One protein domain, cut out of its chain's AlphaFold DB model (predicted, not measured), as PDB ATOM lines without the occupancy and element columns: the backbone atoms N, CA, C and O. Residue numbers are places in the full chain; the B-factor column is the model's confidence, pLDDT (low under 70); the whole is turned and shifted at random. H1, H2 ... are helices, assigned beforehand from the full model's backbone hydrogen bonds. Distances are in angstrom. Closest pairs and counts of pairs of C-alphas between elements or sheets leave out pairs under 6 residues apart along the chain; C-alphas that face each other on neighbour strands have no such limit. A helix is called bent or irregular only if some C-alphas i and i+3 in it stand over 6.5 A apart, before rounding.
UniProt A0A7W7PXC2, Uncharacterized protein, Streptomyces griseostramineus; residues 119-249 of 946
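What this domain is: This is residues 119 to 249 of the 946 residues of an uncharacterized protein of Streptomyces griseostramineus (UniProt A0A7W7PXC2). The longest helix, H3, stands nearly square to H1 and reaches it with its last residues, making a corner; H1 and H2 form a helical hairpin, and the shorter H4 packs across H1. H5 crosses H2 at a steep angle, and residues 242 to 249, at the far end of H5 and beyond, stick out into the open. The printed part has 131 residues with five named helices in the order H1, H2, H3, H4, H5 and no named strand; its class is all helix. It is compact, with a radius of gyration of the C-alphas of 14.7 A, and the C-alphas span 44 by 35 by 30 A.

Where its parts are: Start with the longest helix: find C-alpha 190 at (7.599, -6.395, -5.717), from where H3, residues 190 to 210, runs 31.0 A to C-alpha 210 at (12.423, -22.651, -31.692). H3 is irregular, for its C-alphas 206 and 209 are 7.1 A apart, against about 5 A in a regular helix. Next look at C-alpha 139 at (0.514, -25.808, -32.055), where H1, residues 139 to 156, begins; it is 26.3 A from first to last C-alpha. H2 holds residues 162 to 178 and measures 24.4 A. The short H4, residues 213 to 222, covers 14.4 A. H5, residues 231 to 247, is 24.6 A long and ends with C-alpha 247 at (-11.075, -1.831, -28.988). Before H1, residues 119 to 138 form a stretch of 20 residues with no named element.

How they stand to each other: From H3, go to its last residues: with residues 207 to 210 alone it only just touches residues 142 to 145 of H1, with 3 pairs of C-alphas within 8 A. The closest C-alphas of the two, those of Val 145 and His 210, are 6.9 A apart, and the lines are about perpendicular at 85 degrees. H1 is the hub, touching H2, H3 and H4. Look at Met 155 and Arg 165, the closest C-alphas of H1 and H2 at 4.1 A; these two helices touch and form a hairpin, running opposite ways at a shallow tilt of 28 degrees. H1 touches H2 with residues 148 to 156 alone. With the same residues of H1 alone, H1 touches H4; the closest C-alphas, those of Ala 152 and Ala 215, are 4.9 A apart, and the lines are about perpendicular at 88 degrees. H4 and H3 are close but not clearly touching, nearest at the C-alphas of Arg 208 and Arg 216, 7.1 A, and run opposite ways at a shallow tilt of 10 degrees, though the line of H3 is a rough one. H4 and H2 are likewise close but not clearly touching, nearest at the C-alphas of Ser 173 and Leu 222, 6.1 A. On H2, residues 170 to 174 alone touch residues 233 to 240 of H5; the closest C-alphas, those of Glu 174 and Leu 237, are 6.1 A apart, with a steep tilt of 60 degrees, the same way. H5 is apart from H1 and H3, and only just apart from H4, at 8.2 A. Read along the backbone and you find each O i to N i+4 pair within hydrogen-bond range in H1, H2, H4 and H5, and 15 of 17 in H3.

The domain as a whole: The two C-alphas farthest apart are those of Asp 159 and Asp 191, at 45.0 A. The printed part, residues 119 to 249, has no cut. The link from H2 to H3, with 11 residues, is long; those from H1 to H2 and from H3 to H4 are tight, and the one from H4 to H5 is short. Residues 242 to 249, of which 242 to 247 belong to H5, stand free; without them the body spans 44 by 37 by 21 A. The mean pLDDT of the printed part is 90.2, and in this model it falls under 70 at residues 246 to 249.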
ATOM      1  N   VAL A 119      -1.898 -33.593 -27.868       81.50
ATOM      2  CA  VAL A 119      -2.139 -32.163 -28.076       81.50
ATOM      3  C   VAL A 119      -2.075 -31.436 -26.739       81.50
ATOM      4  O   VAL A 119      -2.871 -31.765 -25.855       81.50
ATOM      5  N   PRO A 120      -1.186 -30.444 -26.568       80.19
ATOM      6  CA  PRO A 120      -1.240 -29.570 -25.407       80.19
ATOM      7  C   PRO A 120      -2.556 -28.789 -25.422       80.19
ATOM      8  O   PRO A 120      -2.860 -28.069 -26.373       80.19
ATOM      9  N   LEU A 121      -3.370 -28.974 -24.380       73.12
ATOM     10  CA  LEU A 121      -4.709 -28.382 -24.295       73.12
ATOM     11  C   LEU A 121      -4.687 -26.919 -23.841       73.12
ATOM     12  O   LEU A 121      -5.710 -26.241 -23.942       73.12
ATOM     13  N   GLU A 122      -3.567 -26.444 -23.310       80.88
ATOM     14  CA  GLU A 122      -3.394 -25.095 -22.780       80.88
ATOM     15  C   GLU A 122      -2.369 -24.351 -23.640       80.88
ATOM     16  O   GLU A 122      -1.326 -24.901 -23.986       80.88
ATOM     17  N   ASN A 123      -2.677 -23.103 -24.000       86.12
ATOM     18  CA  ASN A 123      -1.767 -22.261 -24.774       86.12
ATOM     19  C   ASN A 123      -0.875 -21.478 -23.812       86.12
ATOM     20  O   ASN A 123      -1.378 -20.707 -22.991       86.12
ATOM     21  N   LEU A 124       0.438 -21.614 -23.952       91.19
ATOM     22  CA  LEU A 124       1.398 -20.929 -23.097       91.19
ATOM     23  C   LEU A 124       1.523 -19.434 -23.446       91.19
ATOM     24  O   LEU A 124       1.791 -18.617 -22.559       91.19
ATOM     25  N   LEU A 125       1.324 -19.079 -24.720       92.81
ATOM     26  CA  LEU A 125       1.558 -17.749 -25.300       92.81
ATOM     27  C   LEU A 125       0.263 -17.034 -25.714       92.81
ATOM     28  O   LEU A 125       0.313 -16.027 -26.432       92.81
ATOM     29  N   ALA A 126      -0.904 -17.547 -25.312       86.31
ATOM     30  CA  ALA A 126      -2.171 -16.873 -25.571       86.31
ATOM     31  C   ALA A 126      -2.307 -15.589 -24.724       86.31
ATOM     32  O   ALA A 126      -1.841 -15.550 -23.579       86.31
ATOM     33  N   PRO A 127      -2.992 -14.549 -25.239       81.12
ATOM     34  CA  PRO A 127      -3.267 -13.343 -24.470       81.12
ATOM     35  C   PRO A 127      -3.942 -13.654 -23.136       81.12
ATOM     36  O   PRO A 127      -5.001 -14.272 -23.090       81.12
ATOM     37  N   GLY A 128      -3.312 -13.223 -22.041       77.31
ATOM     38  CA  GLY A 128      -3.834 -13.451 -20.691       77.31
ATOM     39  C   GLY A 128      -3.655 -14.868 -20.137       77.31
ATOM     40  O   GLY A 128      -4.164 -15.128 -19.052       77.31
ATOM     41  N   ALA A 129      -2.929 -15.757 -20.824       79.75
ATOM     42  CA  ALA A 129      -2.679 -17.111 -20.340       79.75
ATOM     43  C   ALA A 129      -1.985 -17.115 -18.967       79.75
ATOM     44  O   ALA A 129      -0.981 -16.427 -18.750       79.75
ATOM     45  N   LEU A 130      -2.499 -17.935 -18.051       82.06
ATOM     46  CA  LEU A 130      -1.794 -18.307 -16.825       82.06
ATOM     47  C   LEU A 130      -0.739 -19.373 -17.140       82.06
ATOM     48  O   LEU A 130      -0.754 -19.961 -18.221       82.06
ATOM     49  N   LEU A 131       0.208 -19.593 -16.224       83.12
ATOM     50  CA  LEU A 131       1.147 -20.701 -16.384       83.12
ATOM     51  C   LEU A 131       0.402 -22.031 -16.204       83.12
ATOM     52  O   LEU A 131      -0.168 -22.246 -15.131       83.12
ATOM     53  N   PRO A 132       0.412 -22.910 -17.218       78.75
ATOM     54  CA  PRO A 132      -0.190 -24.229 -17.119       78.75
ATOM     55  C   PRO A 132       0.610 -25.128 -16.170       78.75
ATOM     56  O   PRO A 132       1.799 -24.901 -15.926       78.75
ATOM     57  N   ALA A 133      -0.026 -26.187 -15.662       77.38
ATOM     58  CA  ALA A 133       0.672 -27.200 -14.862       77.38
ATOM     59  C   ALA A 133       1.731 -27.948 -15.693       77.38
ATOM     60  O   ALA A 133       2.797 -28.292 -15.180       77.38
ATOM     61  N   ASN A 134       1.447 -28.155 -16.985       80.19
ATOM     62  CA  ASN A 134       2.361 -28.751 -17.952       80.19
ATOM     63  C   ASN A 134       2.872 -27.675 -18.909       80.19
ATOM     64  O   ASN A 134       2.110 -27.079 -19.664       80.19
ATOM     65  N   LEU A 135       4.179 -27.439 -18.877       87.12
ATOM     66  CA  LEU A 135       4.838 -26.373 -19.623       87.12
ATOM     67  C   LEU A 135       5.248 -26.848 -21.022       87.12
ATOM     68  O   LEU A 135       6.431 -27.018 -21.312       87.12
ATOM     69  N   GLU A 136       4.257 -27.083 -21.875       89.00
ATOM     70  CA  GLU A 136       4.445 -27.501 -23.268       89.00
ATOM     71  C   GLU A 136       3.881 -26.442 -24.224       89.00
ATOM     72  O   GLU A 136       2.897 -25.772 -23.911       89.00
ATOM     73  N   LEU A 137       4.515 -26.269 -25.388       91.44
ATOM     74  CA  LEU A 137       4.014 -25.369 -26.429       91.44
ATOM     75  C   LEU A 137       2.902 -26.058 -27.213       91.44
ATOM     76  O   LEU A 137       3.114 -27.132 -27.773       91.44
ATOM     77  N   SER A 138       1.743 -25.414 -27.296       91.44
ATOM     78  CA  SER A 138       0.683 -25.814 -28.221       91.44
ATOM     79  C   SER A 138       1.077 -25.552 -29.682       91.44
ATOM     80  O   SER A 138       2.007 -24.792 -29.972       91.44
ATOM     81  N   ASP A 139       0.310 -26.103 -30.629       92.00
ATOM     82  CA  ASP A 139       0.514 -25.808 -32.055       92.00
ATOM     83  C   ASP A 139       0.357 -24.310 -32.362       92.00
ATOM     84  O   ASP A 139       1.093 -23.749 -33.173       92.00
ATOM     85  N   ALA A 140      -0.573 -23.644 -31.671       90.94
ATOM     86  CA  ALA A 140      -0.791 -22.209 -31.802       90.94
ATOM     87  C   ALA A 140       0.394 -21.400 -31.243       90.94
ATOM     88  O   ALA A 140       0.751 -20.357 -31.800       90.94
ATOM     89  N   ASP A 141       1.038 -21.880 -30.173       94.88
ATOM     90  CA  ASP A 141       2.250 -21.262 -29.627       94.88
ATOM     91  C   ASP A 141       3.428 -21.395 -30.604       94.88
ATOM     92  O   ASP A 141       4.185 -20.444 -30.796       94.88
ATOM     93  N   LEU A 142       3.561 -22.536 -31.284       95.12
ATOM     94  CA  LEU A 142       4.577 -22.723 -32.325       95.12
ATOM     95  C   LEU A 142       4.296 -21.876 -33.573       95.12
ATOM     96  O   LEU A 142       5.227 -21.313 -34.156       95.12
ATOM     97  N   GLY A 143       3.024 -21.667 -33.920       95.31
ATOM     98  CA  GLY A 143       2.632 -20.640 -34.883       95.31
ATOM     99  C   GLY A 143       3.084 -19.242 -34.443       95.31
ATOM    100  O   GLY A 143       3.698 -18.504 -35.215       95.31
ATOM    101  N   ARG A 144       2.865 -18.875 -33.174       95.56
ATOM    102  CA  ARG A 144       3.307 -17.583 -32.616       95.56
ATOM    103  C   ARG A 144       4.825 -17.396 -32.689       95.56
ATOM    104  O   ARG A 144       5.300 -16.293 -32.956       95.56
ATOM    105  N   VAL A 145       5.595 -18.465 -32.500       96.69
ATOM    106  CA  VAL A 145       7.051 -18.451 -32.704       96.69
ATOM    107  C   VAL A 145       7.412 -18.169 -34.169       96.69
ATOM    108  O   VAL A 145       8.344 -17.406 -34.429       96.69
ATOM    109  N   GLY A 146       6.663 -18.722 -35.129       96.44
ATOM    110  CA  GLY A 146       6.788 -18.388 -36.554       96.44
ATOM    111  C   GLY A 146       6.628 -16.891 -36.828       96.44
ATOM    112  O   GLY A 146       7.470 -16.285 -37.491       96.44
ATOM    113  N   GLU A 147       5.614 -16.279 -36.214       96.50
ATOM    114  CA  GLU A 147       5.344 -14.839 -36.301       96.50
ATOM    115  C   GLU A 147       6.490 -13.983 -35.730       96.50
ATOM    116  O   GLU A 147       6.909 -13.000 -36.346       96.50
ATOM    117  N   LEU A 148       7.057 -14.385 -34.585       97.88
ATOM    118  CA  LEU A 148       8.237 -13.735 -34.001       97.88
ATOM    119  C   LEU A 148       9.453 -13.833 -34.938       97.88
ATOM    120  O   LEU A 148      10.134 -12.834 -35.173       97.88
ATOM    121  N   ASN A 149       9.717 -15.012 -35.507       97.75
ATOM    122  CA  ASN A 149      10.826 -15.218 -36.442       97.75
ATOM    123  C   ASN A 149      10.676 -14.369 -37.720       97.75
ATOM    124  O   ASN A 149      11.661 -13.797 -38.197       97.75
ATOM    125  N   TYR A 150       9.453 -14.234 -38.242       97.38
ATOM    126  CA  TYR A 150       9.153 -13.363 -39.380       97.38
ATOM    127  C   TYR A 150       9.455 -11.893 -39.073       97.38
ATOM    128  O   TYR A 150      10.243 -11.251 -39.769       97.38
ATOM    129  N   LEU A 151       8.872 -11.360 -37.996       97.62
ATOM    130  CA  LEU A 151       9.037  -9.956 -37.612       97.62
ATOM    131  C   LEU A 151      10.501  -9.617 -37.299       97.62
ATOM    132  O   LEU A 151      10.974  -8.535 -37.649       97.62
ATOM    133  N   ALA A 152      11.239 -10.559 -36.704       97.56
ATOM    134  CA  ALA A 152      12.671 -10.415 -36.479       97.56
ATOM    135  C   ALA A 152      13.486 -10.352 -37.772       97.56
ATOM    136  O   ALA A 152      14.410  -9.547 -37.862       97.56
ATOM    137  N   THR A 153      13.126 -11.148 -38.777       95.94
ATOM    138  CA  THR A 153      13.765 -11.090 -40.098       95.94
ATOM    139  C   THR A 153      13.514  -9.724 -40.739       95.94
ATOM    140  O   THR A 153      14.459  -9.026 -41.094       95.94
ATOM    141  N   ARG A 154      12.252  -9.274 -40.767       96.00
ATOM    142  CA  ARG A 154      11.851  -7.987 -41.359       96.00
ATOM    143  C   ARG A 154      12.516  -6.788 -40.688       96.00
ATOM    144  O   ARG A 154      13.028  -5.915 -41.376       96.00
ATOM    145  N   MET A 155      12.555  -6.719 -39.356       96.38
ATOM    146  CA  MET A 155      13.152  -5.551 -38.689       96.38
ATOM    147  C   MET A 155      14.671  -5.429 -38.911       96.38
ATOM    148  O   MET A 155      15.217  -4.343 -38.731       96.38
ATOM    149  N   ASN A 156      15.338  -6.518 -39.311       94.81
ATOM    150  CA  ASN A 156      16.776  -6.565 -39.588       94.81
ATOM    151  C   ASN A 156      17.112  -6.582 -41.092       94.81
ATOM    152  O   ASN A 156      18.289  -6.608 -41.448       94.81
ATOM    153  N   ASP A 157      16.109  -6.545 -41.969       94.62
ATOM    154  CA  ASP A 157      16.308  -6.601 -43.415       94.62
ATOM    155  C   ASP A 157      16.756  -5.234 -43.964       94.62
ATOM    156  O   ASP A 157      16.039  -4.226 -43.914       94.62
ATOM    157  N   ALA A 158      17.992  -5.191 -44.467       93.50
ATOM    158  CA  ALA A 158      18.624  -3.980 -44.980       93.50
ATOM    159  C   ALA A 158      17.923  -3.426 -46.231       93.50
ATOM    160  O   ALA A 158      17.950  -2.206 -46.430       93.50
ATOM    161  N   ASP A 159      17.266  -4.291 -47.006       94.88
ATOM    162  CA  ASP A 159      16.622  -3.944 -48.274       94.88
ATOM    163  C   ASP A 159      15.257  -3.268 -48.071       94.88
ATOM    164  O   ASP A 159      14.724  -2.640 -48.987       94.88
ATOM    165  N   LEU A 160      14.712  -3.321 -46.852       93.88
ATOM    166  CA  LEU A 160      13.462  -2.649 -46.501       93.88
ATOM    167  C   LEU A 160      13.643  -1.179 -46.160       93.88
ATOM    168  O   LEU A 160      14.679  -0.732 -45.649       93.88
ATOM    169  N   ALA A 161      12.571  -0.416 -46.363       96.12
ATOM    170  CA  ALA A 161      12.535   0.961 -45.917       96.12
ATOM    171  C   ALA A 161      12.634   1.029 -44.384       96.12
ATOM    172  O   ALA A 161      12.115   0.186 -43.651       96.12
ATOM    173  N   ALA A 162      13.255   2.097 -43.872       95.38
ATOM    174  CA  ALA A 162      13.399   2.290 -42.429       95.38
ATOM    175  C   ALA A 162      12.045   2.283 -41.692       95.38
ATOM    176  O   ALA A 162      11.964   1.768 -40.581       95.38
ATOM    177  N   ALA A 163      10.987   2.807 -42.320       94.62
ATOM    178  CA  ALA A 163       9.636   2.795 -41.763       94.62
ATOM    179  C   ALA A 163       9.082   1.369 -41.593       94.62
ATOM    180  O   ALA A 163       8.536   1.063 -40.539       94.62
ATOM    181  N   GLU A 164       9.287   0.486 -42.575       94.00
ATOM    182  CA  GLU A 164       8.841  -0.913 -42.510       94.00
ATOM    183  C   GLU A 164       9.607  -1.697 -41.439       94.00
ATOM    184  O   GLU A 164       9.019  -2.484 -40.699       94.00
ATOM    185  N   ARG A 165      10.918  -1.444 -41.304       96.44
ATOM    186  CA  ARG A 165      11.723  -2.035 -40.224       96.44
ATOM    187  C   ARG A 165      11.237  -1.600 -38.842       96.44
ATOM    188  O   ARG A 165      11.140  -2.430 -37.939       96.44
ATOM    189  N   ILE A 166      10.928  -0.311 -38.676       96.12
ATOM    190  CA  ILE A 166      10.388   0.238 -37.423       96.12
ATOM    191  C   ILE A 166       9.010  -0.360 -37.129       96.12
ATOM    192  O   ILE A 166       8.754  -0.766 -35.999       96.12
ATOM    193  N   GLU A 167       8.136  -0.474 -38.130       94.69
ATOM    194  CA  GLU A 167       6.830  -1.113 -37.963       94.69
ATOM    195  C   GLU A 167       6.970  -2.578 -37.523       94.69
ATOM    196  O   GLU A 167       6.329  -2.987 -36.552       94.69
ATOM    197  N   ALA A 168       7.857  -3.349 -38.161       96.25
ATOM    198  CA  ALA A 168       8.132  -4.732 -37.778       96.25
ATOM    199  C   ALA A 168       8.659  -4.843 -36.337       96.25
ATOM    200  O   ALA A 168       8.224  -5.720 -35.587       96.25
ATOM    201  N   ARG A 169       9.539  -3.924 -35.916       97.56
ATOM    202  CA  ARG A 169      10.042  -3.853 -34.536       97.56
ATOM    203  C   ARG A 169       8.931  -3.537 -33.534       97.56
ATOM    204  O   ARG A 169       8.824  -4.213 -32.510       97.56
ATOM    205  N   ASN A 170       8.074  -2.565 -33.841       96.31
ATOM    206  CA  ASN A 170       6.935  -2.208 -32.996       96.31
ATOM    207  C   ASN A 170       5.976  -3.394 -32.848       96.31
ATOM    208  O   ASN A 170       5.603  -3.748 -31.731       96.31
ATOM    209  N   ARG A 171       5.651  -4.081 -33.951       94.94
ATOM    210  CA  ARG A 171       4.819  -5.293 -33.933       94.94
ATOM    211  C   ARG A 171       5.454  -6.437 -33.155       94.94
ATOM    212  O   ARG A 171       4.749  -7.107 -32.408       94.94
ATOM    213  N   PHE A 172       6.767  -6.638 -33.272       97.56
ATOM    214  CA  PHE A 172       7.479  -7.627 -32.461       97.56
ATOM    215  C   PHE A 172       7.338  -7.296 -30.971       97.56
ATOM    216  O   PHE A 172       6.966  -8.153 -30.179       97.56
ATOM    217  N   SER A 173       7.554  -6.030 -30.597       97.19
ATOM    218  CA  SER A 173       7.402  -5.539 -29.224       97.19
ATOM    219  C   SER A 173       5.973  -5.699 -28.681       97.19
ATOM    220  O   SER A 173       5.800  -6.089 -27.525       97.19
ATOM    221  N   GLU A 174       4.947  -5.440 -29.496       94.50
ATOM    222  CA  GLU A 174       3.540  -5.690 -29.150       94.50
ATOM    223  C   GLU A 174       3.260  -7.181 -28.928       94.50
ATOM    224  O   GLU A 174       2.551  -7.546 -27.991       94.50
ATOM    225  N   LEU A 175       3.841  -8.044 -29.762       94.38
ATOM    226  CA  LEU A 175       3.644  -9.486 -29.699       94.38
ATOM    227  C   LEU A 175       4.226 -10.099 -28.422       94.38
ATOM    228  O   LEU A 175       3.605 -10.968 -27.817       94.38
ATOM    229  N   LEU A 176       5.387  -9.608 -27.976       96.06
ATOM    230  CA  LEU A 176       5.968  -9.999 -26.688       96.06
ATOM    231  C   LEU A 176       5.045  -9.658 -25.513       96.06
ATOM    232  O   LEU A 176       4.961 -10.422 -24.548       96.06
ATOM    233  N   ASP A 177       4.354  -8.520 -25.608       93.06
ATOM    234  CA  ASP A 177       3.370  -8.081 -24.623       93.06
ATOM    235  C   ASP A 177       2.138  -8.997 -24.635       93.06
ATOM    236  O   ASP A 177       1.748  -9.531 -23.600       93.06
ATOM    237  N   ASP A 178       1.562  -9.247 -25.814       90.38
ATOM    238  CA  ASP A 178       0.384 -10.108 -25.965       90.38
ATOM    239  C   ASP A 178       0.643 -11.554 -25.539       90.38
ATOM    240  O   ASP A 178      -0.229 -12.190 -24.954       90.38
ATOM    241  N   SER A 179       1.850 -12.064 -25.774       92.75
ATOM    242  CA  SER A 179       2.219 -13.443 -25.459       92.75
ATOM    243  C   SER A 179       2.775 -13.654 -24.051       92.75
ATOM    244  O   SER A 179       3.274 -14.743 -23.764       92.75
ATOM    245  N   ARG A 180       2.704 -12.647 -23.163       92.31
ATOM    246  CA  ARG A 180       3.244 -12.720 -21.785       92.31
ATOM    247  C   ARG A 180       4.737 -13.085 -21.737       92.31
ATOM    248  O   ARG A 180       5.216 -13.644 -20.754       92.31
ATOM    249  N   LEU A 181       5.465 -12.782 -22.811       94.44
ATOM    250  CA  LEU A 181       6.918 -12.948 -22.909       94.44
ATOM    251  C   LEU A 181       7.654 -11.734 -22.334       94.44
ATOM    252  O   LEU A 181       8.851 -11.808 -22.083       94.44
ATOM    253  N   ARG A 182       6.927 -10.629 -22.132       93.25
ATOM    254  CA  ARG A 182       7.353  -9.442 -21.398       93.25
ATOM    255  C   ARG A 182       6.638  -9.385 -20.034       93.25
ATOM    256  O   ARG A 182       5.411  -9.508 -20.018       93.25
ATOM    257  N   PRO A 183       7.352  -9.095 -18.933       90.25
ATOM    258  CA  PRO A 183       6.740  -8.735 -17.655       90.25
ATOM    259  C   PRO A 183       5.866  -7.474 -17.781       90.25
ATOM    260  O   PRO A 183       6.300  -6.442 -18.299       90.25
ATOM    261  N   GLN A 184       4.620  -7.546 -17.321       86.75
ATOM    262  CA  GLN A 184       3.635  -6.461 -17.420       86.75
ATOM    263  C   GLN A 184       3.329  -5.800 -16.082       86.75
ATOM    264  O   GLN A 184       2.820  -4.678 -16.057       86.75
ATOM    265  N   THR A 185       3.597  -6.500 -14.984       83.25
ATOM    266  CA  THR A 185       3.334  -6.014 -13.636       83.25
ATOM    267  C   THR A 185       4.287  -4.863 -13.314       83.25
ATOM    268  O   THR A 185       5.498  -5.022 -13.483       83.25
ATOM    269  N   PRO A 186       3.773  -3.705 -12.864       77.44
ATOM    270  CA  PRO A 186       4.603  -2.594 -12.415       77.44
ATOM    271  C   PRO A 186       5.614  -3.014 -11.338       77.44
ATOM    272  O   PRO A 186       5.315  -3.829 -10.468       77.44
ATOM    273  N   THR A 187       6.823  -2.449 -11.382       74.69
ATOM    274  CA  THR A 187       7.937  -2.837 -10.494       74.69
ATOM    275  C   THR A 187       7.766  -2.400  -9.032       74.69
ATOM    276  O   THR A 187       8.613  -2.710  -8.199       74.69
ATOM    277  N   ASP A 188       6.715  -1.643  -8.713       77.69
ATOM    278  CA  ASP A 188       6.385  -1.175  -7.364       77.69
ATOM    279  C   ASP A 188       5.603  -2.212  -6.526       77.69
ATOM    280  O   ASP A 188       5.654  -2.144  -5.298       77.69
ATOM    281  N   ASP A 189       4.963  -3.211  -7.152       78.44
ATOM    282  CA  ASP A 189       4.389  -4.401  -6.496       78.44
ATOM    283  C   ASP A 189       5.404  -5.560  -6.540       78.44
ATOM    284  O   ASP A 189       5.332  -6.448  -7.391       78.44
ATOM    285  N   THR A 190       6.405  -5.526  -5.650       79.50
ATOM    286  CA  THR A 190       7.599  -6.395  -5.717       79.50
ATOM    287  C   THR A 190       7.298  -7.892  -5.770       79.50
ATOM    288  O   THR A 190       7.972  -8.615  -6.503       79.50
ATOM    289  N   ASP A 191       6.290  -8.371  -5.034       82.00
ATOM    290  CA  ASP A 191       5.967  -9.803  -4.981       82.00
ATOM    291  C   ASP A 191       5.261 -10.265  -6.263       82.00
ATOM    292  O   ASP A 191       5.592 -11.317  -6.818       82.00
ATOM    293  N   ARG A 192       4.319  -9.467  -6.786       81.88
ATOM    294  CA  ARG A 192       3.653  -9.789  -8.057       81.88
ATOM    295  C   ARG A 192       4.577  -9.605  -9.253       81.88
ATOM    296  O   ARG A 192       4.540 -10.432 -10.159       81.88
ATOM    297  N   ALA A 193       5.422  -8.577  -9.241       83.94
ATOM    298  CA  ALA A 193       6.423  -8.351 -10.274       83.94
ATOM    299  C   ALA A 193       7.420  -9.516 -10.349       83.94
ATOM    300  O   ALA A 193       7.739  -9.969 -11.444       83.94
ATOM    301  N   ALA A 194       7.845 -10.071  -9.206       86.06
ATOM    302  CA  ALA A 194       8.715 -11.247  -9.180       86.06
ATOM    303  C   ALA A 194       8.044 -12.501  -9.770       86.06
ATOM    304  O   ALA A 194       8.683 -13.245 -10.513       86.06
ATOM    305  N   LEU A 195       6.759 -12.733  -9.473       86.94
ATOM    306  CA  LEU A 195       6.001 -13.856 -10.041       86.94
ATOM    307  C   LEU A 195       5.778 -13.707 -11.550       86.94
ATOM    308  O   LEU A 195       5.910 -14.683 -12.289       86.94
ATOM    309  N   ASP A 196       5.458 -12.500 -12.009       87.81
ATOM    310  CA  ASP A 196       5.266 -12.200 -13.429       87.81
ATOM    311  C   ASP A 196       6.581 -12.312 -14.212       87.81
ATOM    312  O   ASP A 196       6.620 -12.947 -15.264       87.81
ATOM    313  N   GLN A 197       7.688 -11.808 -13.651       90.56
ATOM    314  CA  GLN A 197       9.029 -11.993 -14.208       90.56
ATOM    315  C   GLN A 197       9.395 -13.476 -14.304       90.56
ATOM    316  O   GLN A 197       9.803 -13.932 -15.368       90.56
ATOM    317  N   TYR A 198       9.196 -14.249 -13.230       90.88
ATOM    318  CA  TYR A 198       9.443 -15.693 -13.240       90.88
ATOM    319  C   TYR A 198       8.631 -16.396 -14.335       90.88
ATOM    320  O   TYR A 198       9.148 -17.252 -15.056       90.88
ATOM    321  N   ALA A 199       7.364 -16.013 -14.498       91.19
ATOM    322  CA  ALA A 199       6.507 -16.577 -15.525       91.19
ATOM    323  C   ALA A 199       6.939 -16.192 -16.947       91.19
ATOM    324  O   ALA A 199       6.883 -17.037 -17.841       91.19
ATOM    325  N   ALA A 200       7.380 -14.952 -17.167       92.88
ATOM    326  CA  ALA A 200       7.947 -14.518 -18.440       92.88
ATOM    327  C   ALA A 200       9.247 -15.280 -18.756       92.88
ATOM    328  O   ALA A 200       9.365 -15.858 -19.837       92.88
ATOM    329  N   ASP A 201      10.174 -15.380 -17.800       93.75
ATOM    330  CA  ASP A 201      11.453 -16.089 -17.949       93.75
ATOM    331  C   ASP A 201      11.255 -17.568 -18.300       93.75
ATOM    332  O   ASP A 201      11.950 -18.121 -19.160       93.75
ATOM    333  N   LEU A 202      10.268 -18.211 -17.673       94.00
ATOM    334  CA  LEU A 202       9.921 -19.598 -17.952       94.00
ATOM    335  C   LEU A 202       9.440 -19.770 -19.395       94.00
ATOM    336  O   LEU A 202       9.971 -20.619 -20.116       94.00
ATOM    337  N   ARG A 203       8.515 -18.918 -19.858       94.62
ATOM    338  CA  ARG A 203       8.053 -18.921 -21.257       94.62
ATOM    339  C   ARG A 203       9.202 -18.685 -22.230       94.62
ATOM    340  O   ARG A 203       9.335 -19.427 -23.201       94.62
ATOM    341  N   LEU A 204      10.059 -17.703 -21.941       94.19
ATOM    342  CA  LEU A 204      11.246 -17.396 -22.739       94.19
ATOM    343  C   LEU A 204      12.175 -18.607 -22.859       94.19
ATOM    344  O   LEU A 204      12.652 -18.909 -23.952       94.19
ATOM    345  N   SER A 205      12.411 -19.325 -21.757       94.12
ATOM    346  CA  SER A 205      13.267 -20.516 -21.752       94.12
ATOM    347  C   SER A 205      12.720 -21.642 -22.637       94.12
ATOM    348  O   SER A 205      13.497 -22.284 -23.344       94.12
ATOM    349  N   ILE A 206      11.395 -21.818 -22.655       94.81
ATOM    350  CA  ILE A 206      10.697 -22.867 -23.406       94.81
ATOM    351  C   ILE A 206      10.702 -22.568 -24.906       94.81
ATOM    352  O   ILE A 206      10.958 -23.465 -25.702       94.81
ATOM    353  N   ILE A 207      10.469 -21.316 -25.318       95.81
ATOM    354  CA  ILE A 207      10.412 -20.978 -26.751       95.81
ATOM    355  C   ILE A 207      11.796 -20.832 -27.396       95.81
ATOM    356  O   ILE A 207      11.926 -20.944 -28.615       95.81
ATOM    357  N   ARG A 208      12.847 -20.584 -26.602       95.19
ATOM    358  CA  ARG A 208      14.209 -20.294 -27.085       95.19
ATOM    359  C   ARG A 208      14.768 -21.289 -28.116       95.19
ATOM    360  O   ARG A 208      15.425 -20.812 -29.043       95.19
ATOM    361  N   PRO A 209      14.551 -22.617 -28.008       95.19
ATOM    362  CA  PRO A 209      15.022 -23.588 -29.001       95.19
ATOM    363  C   PRO A 209      14.380 -23.432 -30.386       95.19
ATOM    364  O   PRO A 209      14.969 -23.853 -31.375       95.19
ATOM    365  N   HIS A 210      13.202 -22.810 -30.462       94.56
ATOM    366  CA  HIS A 210      12.423 -22.651 -31.692       94.56
ATOM    367  C   HIS A 210      12.663 -21.293 -32.382       94.56
ATOM    368  O   HIS A 210      12.126 -21.025 -33.460       94.56
ATOM    369  N   LEU A 211      13.476 -20.420 -31.776       95.19
ATOM    370  CA  LEU A 211      13.760 -19.078 -32.279       95.19
ATOM    371  C   LEU A 211      15.058 -19.009 -33.085       95.19
ATOM    372  O   LEU A 211      16.122 -19.498 -32.682       95.19
ATOM    373  N   ARG A 212      14.996 -18.264 -34.186       94.44
ATOM    374  CA  ARG A 212      16.167 -17.912 -34.995       94.44
ATOM    375  C   ARG A 212      17.094 -16.938 -34.270       94.44
ATOM    376  O   ARG A 212      16.744 -16.377 -33.229       94.44
ATOM    377  N   SER A 213      18.318 -16.783 -34.774       94.38
ATOM    378  CA  SER A 213      19.346 -15.914 -34.178       94.38
ATOM    379  C   SER A 213      18.860 -14.478 -34.000       94.38
ATOM    380  O   SER A 213      19.044 -13.894 -32.934       94.38
ATOM    381  N   GLU A 214      18.196 -13.947 -35.019       94.81
ATOM    382  CA  GLU A 214      17.707 -12.573 -35.096       94.81
ATOM    383  C   GLU A 214      16.591 -12.355 -34.073       94.81
ATOM    384  O   GLU A 214      16.611 -11.382 -33.321       94.81
ATOM    385  N   ALA A 215      15.658 -13.307 -33.975       96.69
ATOM    386  CA  ALA A 215      14.582 -13.260 -32.992       96.69
ATOM    387  C   ALA A 215      15.131 -13.355 -31.563       96.69
ATOM    388  O   ALA A 215      14.732 -12.571 -30.706       96.69
ATOM    389  N   ARG A 216      16.104 -14.241 -31.306       96.50
ATOM    390  CA  ARG A 216      16.770 -14.342 -29.995       96.50
ATOM    391  C   ARG A 216      17.461 -13.037 -29.591       96.50
ATOM    392  O   ARG A 216      17.378 -12.657 -28.426       96.50
ATOM    393  N   ALA A 217      18.119 -12.360 -30.531       95.50
ATOM    394  CA  ALA A 217      18.746 -11.065 -30.281       95.50
ATOM    395  C   ALA A 217      17.701  -9.979 -29.975       95.50
ATOM    396  O   ALA A 217      17.822  -9.287 -28.966       95.50
ATOM    397  N   ALA A 218      16.636  -9.890 -30.780       95.88
ATOM    398  CA  ALA A 218      15.553  -8.932 -30.568       95.88
ATOM    399  C   ALA A 218      14.815  -9.158 -29.238       95.88
ATOM    400  O   ALA A 218      14.462  -8.202 -28.554       95.88
ATOM    401  N   MET A 219      14.614 -10.414 -28.825       95.31
ATOM    402  CA  MET A 219      14.013 -10.726 -27.527       95.31
ATOM    403  C   MET A 219      14.864 -10.251 -26.353       95.31
ATOM    404  O   MET A 219      14.312  -9.711 -25.403       95.31
ATOM    405  N   ALA A 220      16.188 -10.421 -26.411       93.19
ATOM    406  CA  ALA A 220      17.076  -9.967 -25.339       93.19
ATOM    407  C   ALA A 220      17.005  -8.445 -25.122       93.19
ATOM    408  O   ALA A 220      17.256  -7.970 -24.019       93.19
ATOM    409  N   GLU A 221      16.657  -7.694 -26.169       94.25
ATOM    410  CA  GLU A 221      16.492  -6.246 -26.121       94.25
ATOM    411  C   GLU A 221      15.068  -5.821 -25.722       94.25
ATOM    412  O   GLU A 221      14.897  -4.890 -24.939       94.25
ATOM    413  N   LEU A 222      14.041  -6.488 -26.261       96.12
ATOM    414  CA  LEU A 222      12.653  -6.022 -26.188       96.12
ATOM    415  C   LEU A 222      11.795  -6.745 -25.139       96.12
ATOM    416  O   LEU A 222      10.775  -6.192 -24.731       96.12
ATOM    417  N   ALA A 223      12.160  -7.941 -24.669       94.94
ATOM    418  CA  ALA A 223      11.373  -8.718 -23.694       94.94
ATOM    419  C   ALA A 223      11.554  -8.249 -22.234       94.94
ATOM    420  O   ALA A 223      11.398  -9.020 -21.293       94.94
ATOM    421  N   VAL A 224      11.889  -6.975 -22.051       92.56
ATOM    422  CA  VAL A 224      12.104  -6.322 -20.756       92.56
ATOM    423  C   VAL A 224      10.896  -5.474 -20.359       92.56
ATOM    424  O   VAL A 224      10.032  -5.186 -21.195       92.56
ATOM    425  N   HIS A 225      10.836  -5.059 -19.092       91.06
ATOM    426  CA  HIS A 225       9.812  -4.138 -18.589       91.06
ATOM    427  C   HIS A 225       9.717  -2.865 -19.448       91.06
ATOM    428  O   HIS A 225      10.718  -2.403 -20.001       91.06
ATOM    429  N   VAL A 226       8.523  -2.264 -19.546       91.50
ATOM    430  CA  VAL A 226       8.308  -1.074 -20.395       91.50
ATOM    431  C   VAL A 226       9.200   0.099 -19.978       91.50
ATOM    432  O   VAL A 226       9.656   0.857 -20.827       91.50
ATOM    433  N   GLU A 227       9.522   0.199 -18.690       89.25
ATOM    434  CA  GLU A 227      10.405   1.206 -18.099       89.25
ATOM    435  C   GLU A 227      11.884   1.016 -18.484       89.25
ATOM    436  O   GLU A 227      12.684   1.938 -18.333       89.25
ATOM    437  N   GLN A 228      12.255  -0.177 -18.957       91.31
ATOM    438  CA  GLN A 228      13.615  -0.539 -19.372       91.31
ATOM    439  C   GLN A 228      13.813  -0.441 -20.892       91.31
ATOM    440  O   GLN A 228      14.945  -0.528 -21.369       91.31
ATOM    441  N   LEU A 229      12.732  -0.256 -21.655       93.94
ATOM    442  CA  LEU A 229      12.797  -0.015 -23.092       93.94
ATOM    443  C   LEU A 229      13.357   1.384 -23.382       93.94
ATOM    444  O   LEU A 229      13.236   2.311 -22.578       93.94
ATOM    445  N   ASN A 230      13.935   1.566 -24.572       95.31
ATOM    446  CA  ASN A 230      14.259   2.913 -25.038       95.31
ATOM    447  C   ASN A 230      12.972   3.741 -25.248       95.31
ATOM    448  O   ASN A 230      11.871   3.203 -25.370       95.31
ATOM    449  N   GLU A 231      13.117   5.066 -25.319       94.94
ATOM    450  CA  GLU A 231      11.972   5.984 -25.358       94.94
ATOM    451  C   GLU A 231      11.025   5.735 -26.546       94.94
ATOM    452  O   GLU A 231       9.807   5.863 -26.404       94.94
ATOM    453  N   ALA A 232      11.562   5.367 -27.713       94.38
ATOM    454  CA  ALA A 232      10.761   5.124 -28.909       94.38
ATOM    455  C   ALA A 232       9.924   3.842 -28.775       94.38
ATOM    456  O   ALA A 232       8.714   3.877 -29.007       94.38
ATOM    457  N   ASP A 233      10.540   2.742 -28.335       95.88
ATOM    458  CA  ASP A 233       9.871   1.451 -28.147       95.88
ATOM    459  C   ASP A 233       8.841   1.511 -27.004       95.88
ATOM    460  O   ASP A 233       7.734   0.980 -27.131       95.88
ATOM    461  N   ALA A 234       9.164   2.201 -25.902       94.88
ATOM    462  CA  ALA A 234       8.251   2.400 -24.775       94.88
ATOM    463  C   ALA A 234       7.003   3.203 -25.176       94.88
ATOM    464  O   ALA A 234       5.882   2.879 -24.762       94.88
ATOM    465  N   ARG A 235       7.183   4.235 -26.012       95.69
ATOM    466  CA  ARG A 235       6.085   5.057 -26.535       95.69
ATOM    467  C   ARG A 235       5.188   4.250 -27.469       95.69
ATOM    468  O   ARG A 235       3.981   4.218 -27.246       95.69
ATOM    469  N   ALA A 236       5.776   3.556 -28.445       94.44
ATOM    470  CA  ALA A 236       5.033   2.722 -29.388       94.44
ATOM    471  C   ALA A 236       4.213   1.637 -28.667       94.44
ATOM    472  O   ALA A 236       3.031   1.451 -28.957       94.44
ATOM    473  N   LEU A 237       4.802   0.975 -27.664       94.75
ATOM    474  CA  LEU A 237       4.094  -0.027 -26.868       94.75
ATOM    475  C   LEU A 237       2.934   0.579 -26.066       94.75
ATOM    476  O   LEU A 237       1.847   0.004 -26.010       94.75
ATOM    477  N   THR A 238       3.156   1.730 -25.430       93.31
ATOM    478  CA  THR A 238       2.113   2.431 -24.668       93.31
ATOM    479  C   THR A 238       0.942   2.821 -25.571       93.31
ATOM    480  O   THR A 238      -0.209   2.553 -25.228       93.31
ATOM    481  N   GLU A 239       1.220   3.377 -26.752       92.19
ATOM    482  CA  GLU A 239       0.203   3.714 -27.755       92.19
ATOM    483  C   GLU A 239      -0.590   2.476 -28.201       92.19
ATOM    484  O   GLU A 239      -1.825   2.512 -28.257       92.19
ATOM    485  N   ALA A 240       0.091   1.350 -28.436       89.62
ATOM    486  CA  ALA A 240      -0.550   0.085 -28.783       89.62
ATOM    487  C   ALA A 240      -1.462  -0.440 -27.658       89.62
ATOM    488  O   ALA A 240      -2.604  -0.839 -27.920       89.62
ATOM    489  N   ARG A 241      -1.011  -0.377 -26.396       90.31
ATOM    490  CA  ARG A 241      -1.818  -0.738 -25.214       90.31
ATOM    491  C   ARG A 241      -3.072   0.135 -25.104       90.31
ATOM    492  O   ARG A 241      -4.164  -0.394 -24.890       90.31
ATOM    493  N   THR A 242      -2.955   1.448 -25.317       87.81
ATOM    494  CA  THR A 242      -4.104   2.371 -25.324       87.81
ATOM    495  C   THR A 242      -5.081   2.058 -26.461       87.81
ATOM    496  O   THR A 242      -6.295   1.980 -26.241       87.81
ATOM    497  N   ALA A 243      -4.577   1.812 -27.674       84.00
ATOM    498  CA  ALA A 243      -5.411   1.442 -28.815       84.00
ATOM    499  C   ALA A 243      -6.177   0.129 -28.562       84.00
ATOM    500  O   ALA A 243      -7.362   0.029 -28.891       84.00
ATOM    501  N   ARG A 244      -5.534  -0.861 -27.926       81.56
ATOM    502  CA  ARG A 244      -6.153  -2.140 -27.544       81.56
ATOM    503  C   ARG A 244      -7.235  -1.962 -26.479       81.56
ATOM    504  O   ARG A 244      -8.333  -2.493 -26.646       81.56
ATOM    505  N   ALA A 245      -6.967  -1.178 -25.434       78.31
ATOM    506  CA  ALA A 245      -7.949  -0.880 -24.387       78.31
ATOM    507  C   ALA A 245      -9.230  -0.245 -24.960       78.31
ATOM    508  O   ALA A 245     -10.327  -0.534 -24.496       78.31
ATOM    509  N   THR A 246      -9.101   0.548 -26.028       69.94
ATOM    510  CA  THR A 246     -10.236   1.202 -26.700       69.94
ATOM    511  C   THR A 246     -11.035   0.243 -27.600       69.94
ATOM    512  O   THR A 246     -12.233   0.436 -27.791       69.94
ATOM    513  N   ARG A 247     -10.406  -0.811 -28.147       64.81
ATOM    514  CA  ARG A 247     -11.075  -1.831 -28.988       64.81
ATOM    515  C   ARG A 247     -11.746  -2.950 -28.192       64.81
ATOM    516  O   ARG A 247     -12.611  -3.637 -28.730       64.81
ATOM    517  N   THR A 248     -11.345  -3.169 -26.942       53.91
ATOM    518  CA  THR A 248     -11.772  -4.339 -26.162       53.91
ATOM    519  C   THR A 248     -13.068  -4.047 -25.404       53.91
ATOM    520  O   THR A 248     -13.059  -3.818 -24.200       53.91
ATOM    521  N   GLN A 249     -14.205  -4.074 -26.099       49.38
ATOM    522  CA  GLN A 249     -15.469  -4.456 -25.466       49.38
ATOM    523  C   GLN A 249     -15.679  -5.938 -25.770       49.38
ATOM    524  O   GLN A 249     -16.070  -6.304 -26.877       49.38
TER     525      GLN A 249